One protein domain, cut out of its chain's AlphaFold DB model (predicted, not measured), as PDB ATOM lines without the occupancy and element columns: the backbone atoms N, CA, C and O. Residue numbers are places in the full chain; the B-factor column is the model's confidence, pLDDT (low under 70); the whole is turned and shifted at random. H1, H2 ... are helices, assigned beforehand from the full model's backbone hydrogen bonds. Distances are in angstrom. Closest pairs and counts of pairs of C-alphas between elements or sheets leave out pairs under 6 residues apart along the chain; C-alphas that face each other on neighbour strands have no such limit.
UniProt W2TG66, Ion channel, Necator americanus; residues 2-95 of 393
ATOM      1  N   LEU A   2     -19.100 -24.071 -43.427       80.50
ATOM      2  CA  LEU A   2     -20.017 -23.711 -42.323       80.50
ATOM      3  C   LEU A   2     -19.385 -22.785 -41.263       80.50
ATOM      4  O   LEU A   2     -19.989 -21.791 -40.882       80.50
ATOM      5  N   LEU A   3     -18.140 -23.046 -40.852       83.75
ATOM      6  CA  LEU A   3     -17.420 -22.161 -39.924       83.75
ATOM      7  C   LEU A   3     -17.171 -20.763 -40.517       83.75
ATOM      8  O   LEU A   3     -17.265 -19.774 -39.802       83.75
ATOM      9  N   LEU A   4     -16.917 -20.666 -41.826       83.31
ATOM     10  CA  LEU A   4     -16.752 -19.381 -42.514       83.31
ATOM     11  C   LEU A   4     -18.067 -18.587 -42.516       83.31
ATOM     12  O   LEU A   4     -18.030 -17.382 -42.285       83.31
ATOM     13  N   VAL A   5     -19.209 -19.271 -42.695       88.38
ATOM     14  CA  VAL A   5     -20.549 -18.681 -42.532       88.38
ATOM     15  C   VAL A   5     -20.733 -18.100 -41.144       88.38
ATOM     16  O   VAL A   5     -21.040 -16.921 -41.003       88.38
ATOM     17  N   LEU A   6     -20.450 -18.899 -40.119       92.94
ATOM     18  CA  LEU A   6     -20.561 -18.462 -38.734       92.94
ATOM     19  C   LEU A   6     -19.677 -17.237 -38.446       92.94
ATOM     20  O   LEU A   6     -20.138 -16.288 -37.817       92.94
ATOM     21  N   VAL A   7     -18.437 -17.217 -38.945       93.31
ATOM     22  CA  VAL A   7     -17.511 -16.093 -38.737       93.31
ATOM     23  C   VAL A   7     -18.034 -14.799 -39.362       93.31
ATOM     24  O   VAL A   7     -18.055 -13.777 -38.675       93.31
ATOM     25  N   TYR A   8     -18.480 -14.804 -40.625       92.50
ATOM     26  CA  TYR A   8     -18.994 -13.564 -41.221       92.50
ATOM     27  C   TYR A   8     -20.343 -13.144 -40.625       92.50
ATOM     28  O   TYR A   8     -20.625 -11.948 -40.569       92.50
ATOM     29  N   THR A   9     -21.157 -14.084 -40.127       94.94
ATOM     30  CA  THR A   9     -22.375 -13.759 -39.369       94.94
ATOM     31  C   THR A   9     -22.035 -13.060 -38.056       94.94
ATOM     32  O   THR A   9     -22.636 -12.032 -37.754       94.94
ATOM     33  N   LEU A  10     -21.052 -13.557 -37.296       96.81
ATOM     34  CA  LEU A  10     -20.599 -12.906 -36.061       96.81
ATOM     35  C   LEU A  10     -19.999 -11.523 -36.327       96.81
ATOM     36  O   LEU A  10     -20.279 -10.584 -35.585       96.81
ATOM     37  N   LEU A  11     -19.212 -11.380 -37.397       96.19
ATOM     38  CA  LEU A  11     -18.650 -10.092 -37.801       96.19
ATOM     39  C   LEU A  11     -19.757  -9.096 -38.168       96.19
ATOM     40  O   LEU A  11     -19.729  -7.958 -37.701       96.19
ATOM     41  N   GLY A  12     -20.750  -9.526 -38.952       96.25
ATOM     42  CA  GLY A  12     -21.913  -8.708 -39.290       96.25
ATOM     43  C   GLY A  12     -22.720  -8.309 -38.053       96.25
ATOM     44  O   GLY A  12     -23.036  -7.135 -37.884       96.25
ATOM     45  N   ALA A  13     -22.987  -9.257 -37.152       97.38
ATOM     46  CA  ALA A  13     -23.694  -9.000 -35.899       97.38
ATOM     47  C   ALA A  13     -22.956  -7.976 -35.027       97.38
ATOM     48  O   ALA A  13     -23.576  -7.036 -34.538       97.38
ATOM     49  N   LEU A  14     -21.634  -8.112 -34.879       97.38
ATOM     50  CA  LEU A  14     -20.813  -7.156 -34.139       97.38
ATOM     51  C   LEU A  14     -20.852  -5.765 -34.784       97.38
ATOM     52  O   LEU A  14     -21.057  -4.776 -34.087       97.38
ATOM     53  N   MET A  15     -20.684  -5.686 -36.107       96.88
ATOM     54  CA  MET A  15     -20.711  -4.426 -36.849       96.88
ATOM     55  C   MET A  15     -22.042  -3.688 -36.653       96.88
ATOM     56  O   MET A  15     -22.039  -2.530 -36.238       96.88
ATOM     57  N   PHE A  16     -23.175  -4.357 -36.895       96.75
ATOM     58  CA  PHE A  16     -24.494  -3.738 -36.741       96.75
ATOM     59  C   PHE A  16     -24.812  -3.418 -35.282       96.75
ATOM     60  O   PHE A  16     -25.312  -2.336 -35.005       96.75
ATOM     61  N   TYR A  17     -24.462  -4.288 -34.333       96.94
ATOM     62  CA  TYR A  17     -24.675  -4.014 -32.911       96.94
ATOM     63  C   TYR A  17     -23.928  -2.757 -32.444       96.94
ATOM     64  O   TYR A  17     -24.489  -1.934 -31.721       96.94
ATOM     65  N   LEU A  18     -22.675  -2.573 -32.868       96.19
ATOM     66  CA  LEU A  18     -21.869  -1.421 -32.462       96.19
ATOM     67  C   LEU A  18     -22.346  -0.109 -33.097       96.19
ATOM     68  O   LEU A  18     -22.270   0.937 -32.452       96.19
ATOM     69  N   ILE A  19     -22.830  -0.154 -34.339       95.81
ATOM     70  CA  ILE A  19     -23.307   1.034 -35.057       95.81
ATOM     71  C   ILE A  19     -24.742   1.378 -34.625       95.81
ATOM     72  O   ILE A  19     -24.986   2.467 -34.101       95.81
ATOM     73  N   GLU A  20     -25.675   0.436 -34.769       96.25
ATOM     74  CA  GLU A  20     -27.110   0.683 -34.597       96.25
ATOM     75  C   GLU A  20     -27.529   0.799 -33.131       96.25
ATOM     76  O   GLU A  20     -28.357   1.646 -32.822       96.25
ATOM     77  N   SER A  21     -26.941   0.048 -32.185       95.38
ATOM     78  CA  SER A  21     -27.388   0.152 -30.777       95.38
ATOM     79  C   SER A  21     -27.083   1.517 -30.157       95.38
ATOM     80  O   SER A  21     -27.853   2.042 -29.348       95.38
ATOM     81  N   ASN A  22     -25.964   2.123 -30.559       94.25
ATOM     82  CA  ASN A  22     -25.591   3.462 -30.125       94.25
ATOM     83  C   ASN A  22     -26.490   4.512 -30.784       94.25
ATOM     84  O   ASN A  22     -26.965   5.429 -30.108       94.25
ATOM     85  N   TYR A  23     -26.753   4.361 -32.085       94.88
ATOM     86  CA  TYR A  23     -27.654   5.247 -32.814       94.88
ATOM     87  C   TYR A  23     -29.090   5.178 -32.269       94.88
ATOM     88  O   TYR A  23     -29.692   6.220 -32.002       94.88
ATOM     89  N   GLU A  24     -29.611   3.977 -32.012       94.88
ATOM     90  CA  GLU A  24     -30.936   3.737 -31.436       94.88
ATOM     91  C   GLU A  24     -31.057   4.368 -30.047       94.88
ATOM     92  O   GLU A  24     -31.983   5.141 -29.808       94.88
ATOM     93  N   ARG A  25     -30.092   4.124 -29.147       94.62
ATOM     94  CA  ARG A  25     -30.114   4.679 -27.784       94.62
ATOM     95  C   ARG A  25     -30.225   6.204 -27.789       94.62
ATOM     96  O   ARG A  25     -31.007   6.762 -27.023       94.62
ATOM     97  N   ASN A  26     -29.473   6.872 -28.661       94.62
ATOM     98  CA  ASN A  26     -29.516   8.328 -28.786       94.62
ATOM     99  C   ASN A  26     -30.828   8.800 -29.430       94.62
ATOM    100  O   ASN A  26     -31.458   9.749 -28.959       94.62
ATOM    101  N   THR A  27     -31.273   8.110 -30.479       93.31
ATOM    102  CA  THR A  27     -32.471   8.471 -31.240       93.31
ATOM    103  C   THR A  27     -33.749   8.288 -30.425       93.31
ATOM    104  O   THR A  27     -34.627   9.145 -30.480       93.31
ATOM    105  N   VAL A  28     -33.856   7.228 -29.619       93.81
ATOM    106  CA  VAL A  28     -35.013   6.970 -28.747       93.81
ATOM    107  C   VAL A  28     -35.185   8.080 -27.715       93.81
ATOM    108  O   VAL A  28     -36.305   8.539 -27.510       93.81
ATOM    109  N   VAL A  29     -34.099   8.565 -27.106       94.00
ATOM    110  CA  VAL A  29     -34.169   9.674 -26.139       94.00
ATOM    111  C   VAL A  29     -34.690  10.947 -26.811       94.00
ATOM    112  O   VAL A  29     -35.575  11.609 -26.270       94.00
ATOM    113  N   ILE A  30     -34.195  11.262 -28.011       93.56
ATOM    114  CA  ILE A  30     -34.631  12.438 -28.777       93.56
ATOM    115  C   ILE A  30     -36.099  12.301 -29.199       93.56
ATOM    116  O   ILE A  30     -36.892  13.214 -28.969       93.56
ATOM    117  N   ARG A  31     -36.479  11.156 -29.781       92.44
ATOM    118  CA  ARG A  31     -37.852  10.884 -30.234       92.44
ATOM    119  C   ARG A  31     -38.837  10.903 -29.073       92.44
ATOM    120  O   ARG A  31     -39.884  11.528 -29.200       92.44
ATOM    121  N   LYS A  32     -38.477  10.306 -27.933       93.75
ATOM    122  CA  LYS A  32     -39.280  10.356 -26.710       93.75
ATOM    123  C   LYS A  32     -39.448  11.789 -26.214       93.75
ATOM    124  O   LYS A  32     -40.569  12.203 -25.970       93.75
ATOM    125  N   GLY A  33     -38.369  12.568 -26.133       94.12
ATOM    126  CA  GLY A  33     -38.463  13.968 -25.715       94.12
ATOM    127  C   GLY A  33     -39.344  14.814 -26.642       94.12
ATOM    128  O   GLY A  33     -40.070  15.689 -26.175       94.12
ATOM    129  N   ALA A  34     -39.314  14.555 -27.951       92.88
ATOM    130  CA  ALA A  34     -40.209  15.202 -28.906       92.88
ATOM    131  C   ALA A  34     -41.670  14.746 -28.727       92.88
ATOM    132  O   ALA A  34     -42.566  15.584 -28.724       92.88
ATOM    133  N   LEU A  35     -41.899  13.450 -28.505       93.88
ATOM    134  CA  LEU A  35     -43.224  12.894 -28.231       93.88
ATOM    135  C   LEU A  35     -43.822  13.464 -26.936       93.88
ATOM    136  O   LEU A  35     -44.961  13.922 -26.945       93.88
ATOM    137  N   ASP A  36     -43.039  13.522 -25.857       95.12
ATOM    138  CA  ASP A  36     -43.448  14.086 -24.568       95.12
ATOM    139  C   ASP A  36     -43.831  15.570 -24.710       95.12
ATOM    140  O   ASP A  36     -44.830  16.013 -24.142       95.12
ATOM    141  N   LYS A  37     -43.092  16.343 -25.523       95.06
ATOM    142  CA  LYS A  37     -43.442  17.739 -25.846       95.06
ATOM    143  C   LYS A  37     -44.765  17.844 -26.601       95.06
ATOM    144  O   LYS A  37     -45.576  18.703 -26.266       95.06
ATOM    145  N   THR A  38     -44.990  16.987 -27.594       93.62
ATOM    146  CA  THR A  38     -46.246  16.960 -28.354       93.62
ATOM    147  C   THR A  38     -47.426  16.601 -27.451       93.62
ATOM    148  O   THR A  38     -48.444  17.290 -27.475       93.62
ATOM    149  N   ILE A  39     -47.274  15.588 -26.592       94.50
ATOM    150  CA  ILE A  39     -48.295  15.186 -25.613       94.50
ATOM    151  C   ILE A  39     -48.589  16.327 -24.635       94.50
ATOM    152  O   ILE A  39     -49.753  16.618 -24.372       94.50
ATOM    153  N   LEU A  40     -47.558  17.004 -24.123       94.81
ATOM    154  CA  LEU A  40     -47.736  18.147 -23.227       94.81
ATOM    155  C   LEU A  40     -48.471  19.304 -23.917       94.81
ATOM    156  O   LEU A  40     -49.340  19.922 -23.302       94.81
ATOM    157  N   GLY A  41     -48.150  19.584 -25.183       94.00
ATOM    158  CA  GLY A  41     -48.848  20.590 -25.985       94.00
ATOM    159  C   GLY A  41     -50.338  20.277 -26.118       94.00
ATOM    160  O   GLY A  41     -51.168  21.127 -25.804       94.00
ATOM    161  N   ILE A  42     -50.663  19.030 -26.469       93.31
ATOM    162  CA  ILE A  42     -52.045  18.532 -26.551       93.31
ATOM    163  C   ILE A  42     -52.749  18.653 -25.190       93.31
ATOM    164  O   ILE A  42     -53.861  19.162 -25.097       93.31
ATOM    165  N   ALA A  43     -52.107  18.228 -24.100       92.62
ATOM    166  CA  ALA A  43     -52.697  18.305 -22.762       92.62
ATOM    167  C   ALA A  43     -52.954  19.757 -22.316       92.62
ATOM    168  O   ALA A  43     -53.977  20.044 -21.691       92.62
ATOM    169  N   THR A  44     -52.048  20.678 -22.653       93.06
ATOM    170  CA  THR A  44     -52.171  22.105 -22.319       93.06
ATOM    171  C   THR A  44     -53.311  22.751 -23.096       93.06
ATOM    172  O   THR A  44     -54.147  23.432 -22.509       93.06
ATOM    173  N   GLU A  45     -53.385  22.508 -24.404       89.38
ATOM    174  CA  GLU A  45     -54.471  23.015 -25.243       89.38
ATOM    175  C   GLU A  45     -55.829  22.448 -24.802       89.38
ATOM    176  O   GLU A  45     -56.786  23.207 -24.654       89.38
ATOM    177  N   MET A  46     -55.895  21.148 -24.486       88.19
ATOM    178  CA  MET A  46     -57.091  20.521 -23.919       88.19
ATOM    179  C   MET A  46     -57.508  21.187 -22.601       88.19
ATOM    180  O   MET A  46     -58.679  21.512 -22.416       88.19
ATOM    181  N   THR A  47     -56.559  21.423 -21.693       88.75
ATOM    182  CA  THR A  47     -56.829  22.050 -20.390       88.75
ATOM    183  C   THR A  47     -57.331  23.484 -20.549       88.75
ATOM    184  O   THR A  47     -58.273  23.878 -19.864       88.75
ATOM    185  N   ASN A  48     -56.733  24.254 -21.461       88.75
ATOM    186  CA  ASN A  48     -57.141  25.630 -21.727       88.75
ATOM    187  C   ASN A  48     -58.552  25.689 -22.317       88.75
ATOM    188  O   ASN A  48     -59.345  26.497 -21.860       88.75
ATOM    189  N   LYS A  49     -58.888  24.799 -23.263       85.06
ATOM    190  CA  LYS A  49     -60.232  24.747 -23.857       85.06
ATOM    191  C   LYS A  49     -61.314  24.307 -22.877       85.06
ATOM    192  O   LYS A  49     -62.421  24.820 -22.927       85.06
ATOM    193  N   VAL A  50     -61.020  23.350 -21.997       86.94
ATOM    194  CA  VAL A  50     -62.003  22.855 -21.013       86.94
ATOM    195  C   VAL A  50     -62.266  23.871 -19.901       86.94
ATOM    196  O   VAL A  50     -63.373  23.914 -19.374       86.94
ATOM    197  N   ASN A  51     -61.264  24.675 -19.544       87.19
ATOM    198  CA  ASN A  51     -61.378  25.681 -18.488       87.19
ATOM    199  C   ASN A  51     -61.689  27.092 -19.011       87.19
ATOM    200  O   ASN A  51     -61.683  28.029 -18.212       87.19
ATOM    201  N   ASP A  52     -61.924  27.264 -20.315       86.88
ATOM    202  CA  ASP A  52     -62.283  28.560 -20.892       86.88
ATOM    203  C   ASP A  52     -63.687  28.967 -20.397       86.88
ATOM    204  O   ASP A  52     -64.655  28.243 -20.644       86.88
ATOM    205  N   PRO A  53     -63.832  30.089 -19.669       82.94
ATOM    206  CA  PRO A  53     -65.126  30.522 -19.150       82.94
ATOM    207  C   PRO A  53     -66.118  30.941 -20.247       82.94
ATOM    208  O   PRO A  53     -67.320  30.971 -19.975       82.94
ATOM    209  N   ASP A  54     -65.641  31.241 -21.458       82.81
ATOM    210  CA  ASP A  54     -66.461  31.717 -22.576       82.81
ATOM    211  C   ASP A  54     -66.839  30.592 -23.566       82.81
ATOM    212  O   ASP A  54     -67.697  30.789 -24.433       82.81
ATOM    213  N   GLU A  55     -66.254  29.393 -23.435       79.44
ATOM    214  CA  GLU A  55     -66.470  28.255 -24.339       79.44
ATOM    215  C   GLU A  55     -67.023  27.034 -23.571       79.44
ATOM    216  O   GLU A  55     -66.428  26.541 -22.619       79.44
ATOM    217  N   THR A  56     -68.175  26.492 -23.985       79.75
ATOM    218  CA  THR A  56     -68.710  25.249 -23.389       79.75
ATOM    219  C   THR A  56     -68.273  24.040 -24.208       79.75
ATOM    220  O   THR A  56     -68.614  23.904 -25.384       79.75
ATOM    221  N   VAL A  57     -67.506  23.137 -23.592       81.56
ATOM    222  CA  VAL A  57     -67.013  21.935 -24.275       81.56
ATOM    223  C   VAL A  57     -68.089  20.853 -24.298       81.56
ATOM    224  O   VAL A  57     -68.449  20.277 -23.272       81.56
ATOM    225  N   ASN A  58     -68.568  20.536 -25.499       87.12
ATOM    226  CA  ASN A  58     -69.474  19.417 -25.739       87.12
ATOM    227  C   ASN A  58     -68.711  18.113 -26.022       87.12
ATOM    228  O   ASN A  58     -67.584  18.124 -26.518       87.12
ATOM    229  N   VAL A  59     -69.363  16.967 -25.782       87.69
ATOM    230  CA  VAL A  59     -68.783  15.628 -26.025       87.69
ATOM    231  C   VAL A  59     -68.317  15.463 -27.476       87.69
ATOM    232  O   VAL A  59     -67.239  14.931 -27.714       87.69
ATOM    233  N   THR A  60     -69.086  15.971 -28.440       89.12
ATOM    234  CA  THR A  60     -68.746  15.922 -29.871       89.12
ATOM    235  C   THR A  60     -67.491  16.727 -30.206       89.12
ATOM    236  O   THR A  60     -66.644  16.263 -30.966       89.12
ATOM    237  N   MET A  61     -67.323  17.902 -29.596       86.69
ATOM    238  CA  MET A  61     -66.122  18.727 -29.771       86.69
ATOM    239  C   MET A  61     -64.891  18.044 -29.168       86.69
ATOM    240  O   MET A  61     -63.815  18.059 -29.765       86.69
ATOM    241  N   MET A  62     -65.055  17.405 -28.006       87.69
ATOM    242  CA  MET A  62     -63.979  16.656 -27.361       87.69
ATOM    243  C   MET A  62     -63.589  15.408 -28.167       87.69
ATOM    244  O   MET A  62     -62.406  15.099 -28.289       87.69
ATOM    245  N   GLU A  63     -64.557  14.717 -28.772       89.44
ATOM    246  CA  GLU A  63     -64.295  13.592 -29.675       89.44
ATOM    247  C   GLU A  63     -63.441  14.021 -30.881       89.44
ATOM    248  O   GLU A  63     -62.442  13.373 -31.200       89.44
ATOM    249  N   GLU A  64     -63.792  15.132 -31.534       89.00
ATOM    250  CA  GLU A  64     -63.027  15.682 -32.660       89.00
ATOM    251  C   GLU A  64     -61.616  16.121 -32.240       89.00
ATOM    252  O   GLU A  64     -60.641  15.924 -32.972       89.00
ATOM    253  N   TYR A  65     -61.480  16.678 -31.037       89.62
ATOM    254  CA  TYR A  65     -60.182  17.028 -30.472       89.62
ATOM    255  C   TYR A  65     -59.293  15.794 -30.266       89.62
ATOM    256  O   TYR A  65     -58.155  15.769 -30.733       89.62
ATOM    257  N   ILE A  66     -59.822  14.740 -29.637       91.38
ATOM    258  CA  ILE A  66     -59.091  13.484 -29.409       91.38
ATOM    259  C   ILE A  66     -58.676  12.847 -30.740       91.38
ATOM    260  O   ILE A  66     -57.544  12.378 -30.867       91.38
ATOM    261  N   LYS A  67     -59.551  12.871 -31.755       91.94
ATOM    262  CA  LYS A  67     -59.225  12.396 -33.109       91.94
ATOM    263  C   LYS A  67     -58.029  13.147 -33.700       91.94
ATOM    264  O   LYS A  67     -57.095  12.511 -34.183       91.94
ATOM    265  N   ARG A  68     -58.015  14.483 -33.616       91.38
ATOM    266  CA  ARG A  68     -56.889  15.305 -34.097       91.38
ATOM    267  C   ARG A  68     -55.604  15.042 -33.318       91.38
ATOM    268  O   ARG A  68     -54.566  14.823 -33.933       91.38
ATOM    269  N   ALA A  69     -55.680  14.986 -31.990       92.81
ATOM    270  CA  ALA A  69     -54.544  14.646 -31.137       92.81
ATOM    271  C   ALA A  69     -53.934  13.287 -31.517       92.81
ATOM    272  O   ALA A  69     -52.718  13.164 -31.659       92.81
ATOM    273  N   TYR A  70     -54.779  12.281 -31.751       92.50
ATOM    274  CA  TYR A  70     -54.345  10.960 -32.194       92.50
ATOM    275  C   TYR A  70     -53.637  11.003 -33.557       92.50
ATOM    276  O   TYR A  70     -52.572  10.405 -33.710       92.50
ATOM    277  N   VAL A  71     -54.167  11.753 -34.530       92.19
ATOM    278  CA  VAL A  71     -53.518  11.951 -35.838       92.19
ATOM    279  C   VAL A  71     -52.149  12.622 -35.694       92.19
ATOM    280  O   VAL A  71     -51.177  12.146 -36.281       92.19
ATOM    281  N   THR A  72     -52.031  13.665 -34.870       91.88
ATOM    282  CA  THR A  72     -50.752  14.345 -34.609       91.88
ATOM    283  C   THR A  72     -49.712  13.393 -34.009       91.88
ATOM    284  O   THR A  72     -48.549  13.403 -34.417       91.88
ATOM    285  N   LEU A  73     -50.117  12.521 -33.081       92.25
ATOM    286  CA  LEU A  73     -49.225  11.509 -32.505       92.25
ATOM    287  C   LEU A  73     -48.792  10.470 -33.551       92.25
ATOM    288  O   LEU A  73     -47.612  10.133 -33.628       92.25
ATOM    289  N   LEU A  74     -49.706  10.022 -34.417       91.75
ATOM    290  CA  LEU A  74     -49.368   9.118 -35.524       91.75
ATOM    291  C   LEU A  74     -48.369   9.735 -36.509       91.75
ATOM    292  O   LEU A  74     -47.521   9.025 -37.053       91.75
ATOM    293  N   GLN A  75     -48.473  11.039 -36.775       90.31
ATOM    294  CA  GLN A  75     -47.520  11.754 -37.626       90.31
ATOM    295  C   GLN A  75     -46.141  11.839 -36.964       90.31
ATOM    296  O   GLN A  75     -45.139  11.581 -37.629       90.31
ATOM    297  N   GLN A  76     -46.094  12.102 -35.654       89.62
ATOM    298  CA  GLN A  76     -44.854  12.126 -34.874       89.62
ATOM    299  C   GLN A  76     -44.109  10.780 -34.916       89.62
ATOM    300  O   GLN A  76     -42.879  10.752 -34.968       89.62
ATOM    301  N   GLU A  77     -44.841   9.667 -34.944       88.31
ATOM    302  CA  GLU A  77     -44.276   8.315 -35.059       88.31
ATOM    303  C   GLU A  77     -44.087   7.835 -36.508       88.31
ATOM    304  O   GLU A  77     -43.678   6.699 -36.733       88.31
ATOM    305  N   SER A  78     -44.369   8.674 -37.513       85.62
ATOM    306  CA  SER A  78     -44.344   8.294 -38.940       85.62
ATOM    307  C   SER A  78     -45.276   7.121 -39.304       85.62
ATOM    308  O   SER A  78     -45.134   6.505 -40.360       85.62
ATOM    309  N   ALA A  79     -46.279   6.832 -38.469       86.25
ATOM    310  CA  ALA A  79     -47.258   5.759 -38.661       86.25
ATOM    311  C   ALA A  79     -48.520   6.220 -39.419       86.25
ATOM    312  O   ALA A  79     -49.365   5.404 -39.802       86.25
ATOM    313  N   TYR A  80     -48.650   7.527 -39.670       86.56
ATOM    314  CA  TYR A  80     -49.860   8.130 -40.225       86.56
ATOM    315  C   TYR A  80     -50.304   7.537 -41.571       86.56
ATOM    316  O   TYR A  80     -51.453   7.112 -41.689       86.56
ATOM    317  N   LYS A  81     -49.394   7.396 -42.549       81.25
ATOM    318  CA  LYS A  81     -49.700   6.843 -43.890       81.25
ATOM    319  C   LYS A  81     -50.248   5.405 -43.855       81.25
ATOM    320  O   LYS A  81     -50.890   4.950 -44.798       81.25
ATOM    321  N   GLY A  82     -49.982   4.652 -42.786       80.69
ATOM    322  CA  GLY A  82     -50.504   3.296 -42.600       80.69
ATOM    323  C   GLY A  82     -51.885   3.236 -41.941       80.69
ATOM    324  O   GLY A  82     -52.542   2.193 -42.021       80.69
ATOM    325  N   SER A  83     -52.311   4.328 -41.301       86.44
ATOM    326  CA  SER A  83     -53.474   4.381 -40.415       86.44
ATOM    327  C   SER A  83     -54.816   4.353 -41.155       86.44
ATOM    328  O   SER A  83     -54.913   4.681 -42.339       86.44
ATOM    329  N   THR A  84     -55.879   3.978 -40.439       87.81
ATOM    330  CA  THR A  84     -57.255   4.027 -40.960       87.81
ATOM    331  C   THR A  84     -57.692   5.456 -41.267       87.81
ATOM    332  O   THR A  84     -58.368   5.656 -42.268       87.81
ATOM    333  N   PHE A  85     -57.259   6.437 -40.465       87.00
ATOM    334  CA  PHE A  85     -57.580   7.850 -40.684       87.00
ATOM    335  C   PHE A  85     -57.084   8.325 -42.047       87.00
ATOM    336  O   PHE A  85     -57.894   8.772 -42.853       87.00
ATOM    337  N   TYR A  86     -55.807   8.091 -42.361       86.00
ATOM    338  CA  TYR A  86     -55.247   8.435 -43.669       86.00
ATOM    339  C   TYR A  86     -56.014   7.768 -44.819       86.00
ATOM    340  O   TYR A  86     -56.415   8.421 -45.776       86.00
ATOM    341  N   LYS A  87     -56.307   6.467 -44.702       87.38
ATOM    342  CA  LYS A  87     -57.080   5.733 -45.719       87.38
ATOM    343  C   LYS A  87     -58.518   6.245 -45.876       87.38
ATOM    344  O   LYS A  87     -59.097   6.064 -46.937       87.38
ATOM    345  N   SER A  88     -59.107   6.811 -44.823       87.75
ATOM    346  CA  SER A  88     -60.480   7.326 -44.841       87.75
ATOM    347  C   SER A  88     -60.603   8.764 -45.343       87.75
ATOM    348  O   SER A  88     -61.695   9.141 -45.753       87.75
ATOM    349  N   GLU A  89     -59.521   9.551 -45.321       86.31
ATOM    350  CA  GLU A  89     -59.518  10.934 -45.825       86.31
ATOM    351  C   GLU A  89     -59.756  10.999 -47.336       86.31
ATOM    352  O   GLU A  89     -60.531  11.828 -47.802       86.31
ATOM    353  N   ASP A  90     -59.117  10.098 -48.084       83.94
ATOM    354  CA  ASP A  90     -59.299   9.945 -49.527       83.94
ATOM    355  C   ASP A  90     -59.280   8.448 -49.882       83.94
ATOM    356  O   ASP A  90     -58.220   7.888 -50.170       83.94
ATOM    357  N   PRO A  91     -60.433   7.761 -49.800       80.31
ATOM    358  CA  PRO A  91     -60.531   6.329 -50.068       80.31
ATOM    359  C   PRO A  91     -60.027   5.919 -51.453       80.31
ATOM    360  O   PRO A  91     -59.424   4.856 -51.596       80.31
ATOM    361  N   ASP A  92     -60.248   6.756 -52.465       80.19
ATOM    362  CA  ASP A  92     -59.925   6.413 -53.848       80.19
ATOM    363  C   ASP A  92     -58.410   6.455 -54.100       80.19
ATOM    364  O   ASP A  92     -57.889   5.621 -54.847       80.19
ATOM    365  N   ASN A  93     -57.684   7.359 -53.429       80.62
ATOM    366  CA  ASN A  93     -56.236   7.519 -53.615       80.62
ATOM    367  C   ASN A  93     -55.372   6.905 -52.498       80.62
ATOM    368  O   ASN A  93     -54.242   6.490 -52.763       80.62
ATOM    369  N   ASN A  94     -55.867   6.804 -51.259       85.56
ATOM    370  CA  ASN A  94     -55.068   6.370 -50.100       85.56
ATOM    371  C   ASN A  94     -55.160   4.861 -49.816       85.56
ATOM    372  O   ASN A  94     -54.479   4.342 -48.919       85.56
ATOM    373  N   TYR A  95     -55.983   4.115 -50.558       87.31
ATOM    374  CA  TYR A  95     -56.021   2.660 -50.444       87.31
ATOM    375  C   TYR A  95     -54.754   2.007 -50.996       87.31
ATOM    376  O   TYR A  95     -54.332   2.214 -52.129       87.31
TER     377      TYR A  95
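What this domain is: This is residues 2 to 95 of the 393 residues of the protein "Ion channel" of Necator americanus (UniProt W2TG66). Picture one very long, gently kinked helix, H1, with a shorter helix, H2, folded back along its last part as a loose helical hairpin, and a small tail with two very short helices, H3 and H4, stepping away from H2. The first part of H1, residues 2 to 30, sticks out as a long arm and makes most of the length. You are reading 94 printed residues with four named helices, H1, H2, H3 and H4 in that order, and no named strand; the class is all helix. The whole is extended, with a radius of gyration of the C-alphas of 21.7 A, and spans 74 by 35 by 15 A.

How they stand to each other: Begin with the longest helix, H1, residues 2 to 50, and look for its kink of 29 degrees near residue 22. After a short link of 8 residues comes H2, residues 59 to 76, which forms a hairpin with H1. They run opposite ways at a shallow tilt of 30 degrees. H1 touches H2 with residues 35 to 42 alone, and H2 touches H1 with residues 69 to 76 alone; their closest C-alphas are those of Ile 42 and Ala 69, 6.5 A apart. Go outward to H3, residues 84 to 89, which is close to H2 but not clearly touching it: the closest C-alphas, those of Val 71 and Phe 85, are 7.5 A apart. The lines of H2 and H3 are about perpendicular, at 74 degrees. H4, residues 91 to 94, and H3 only just touch, with 3 pairs of C-alphas within 8 A, and only at the corner by their tight link; the closest are those of Lys 87 and Asn 94, 4.9 A apart. H1 is apart from H3 and H4, and H2 is apart from H4. In H2 and H3 every O i to N i+4 pair is within hydrogen-bond range; in H1 it is 43 of 45, and H4 is too short for such a pair.

Where its parts are: Find C-alpha 2 at (-20.017, -23.711, -42.323); from there H1 runs 66.2 A to C-alpha 50 at (-62.003, 22.855, -21.013). H2 covers 25.8 A from Val 59 to Gln 76. H3 measures 8.7 A from Thr 84 to Glu 89, and H4 measures 5.5 A, ending at C-alpha 94 at (-55.068, 6.370, -50.100).

The domain as a whole: The two C-alphas farthest apart, those of Leu 2 and Asp 54, are 75.0 A apart. Residues 2 to 30, 51 to 56 and 88 to 93 stand free; the body without them spans 35 by 29 by 8 A. The printed part has no cut and no long link. Its mean pLDDT is 90.1, and no printed residue is under 70.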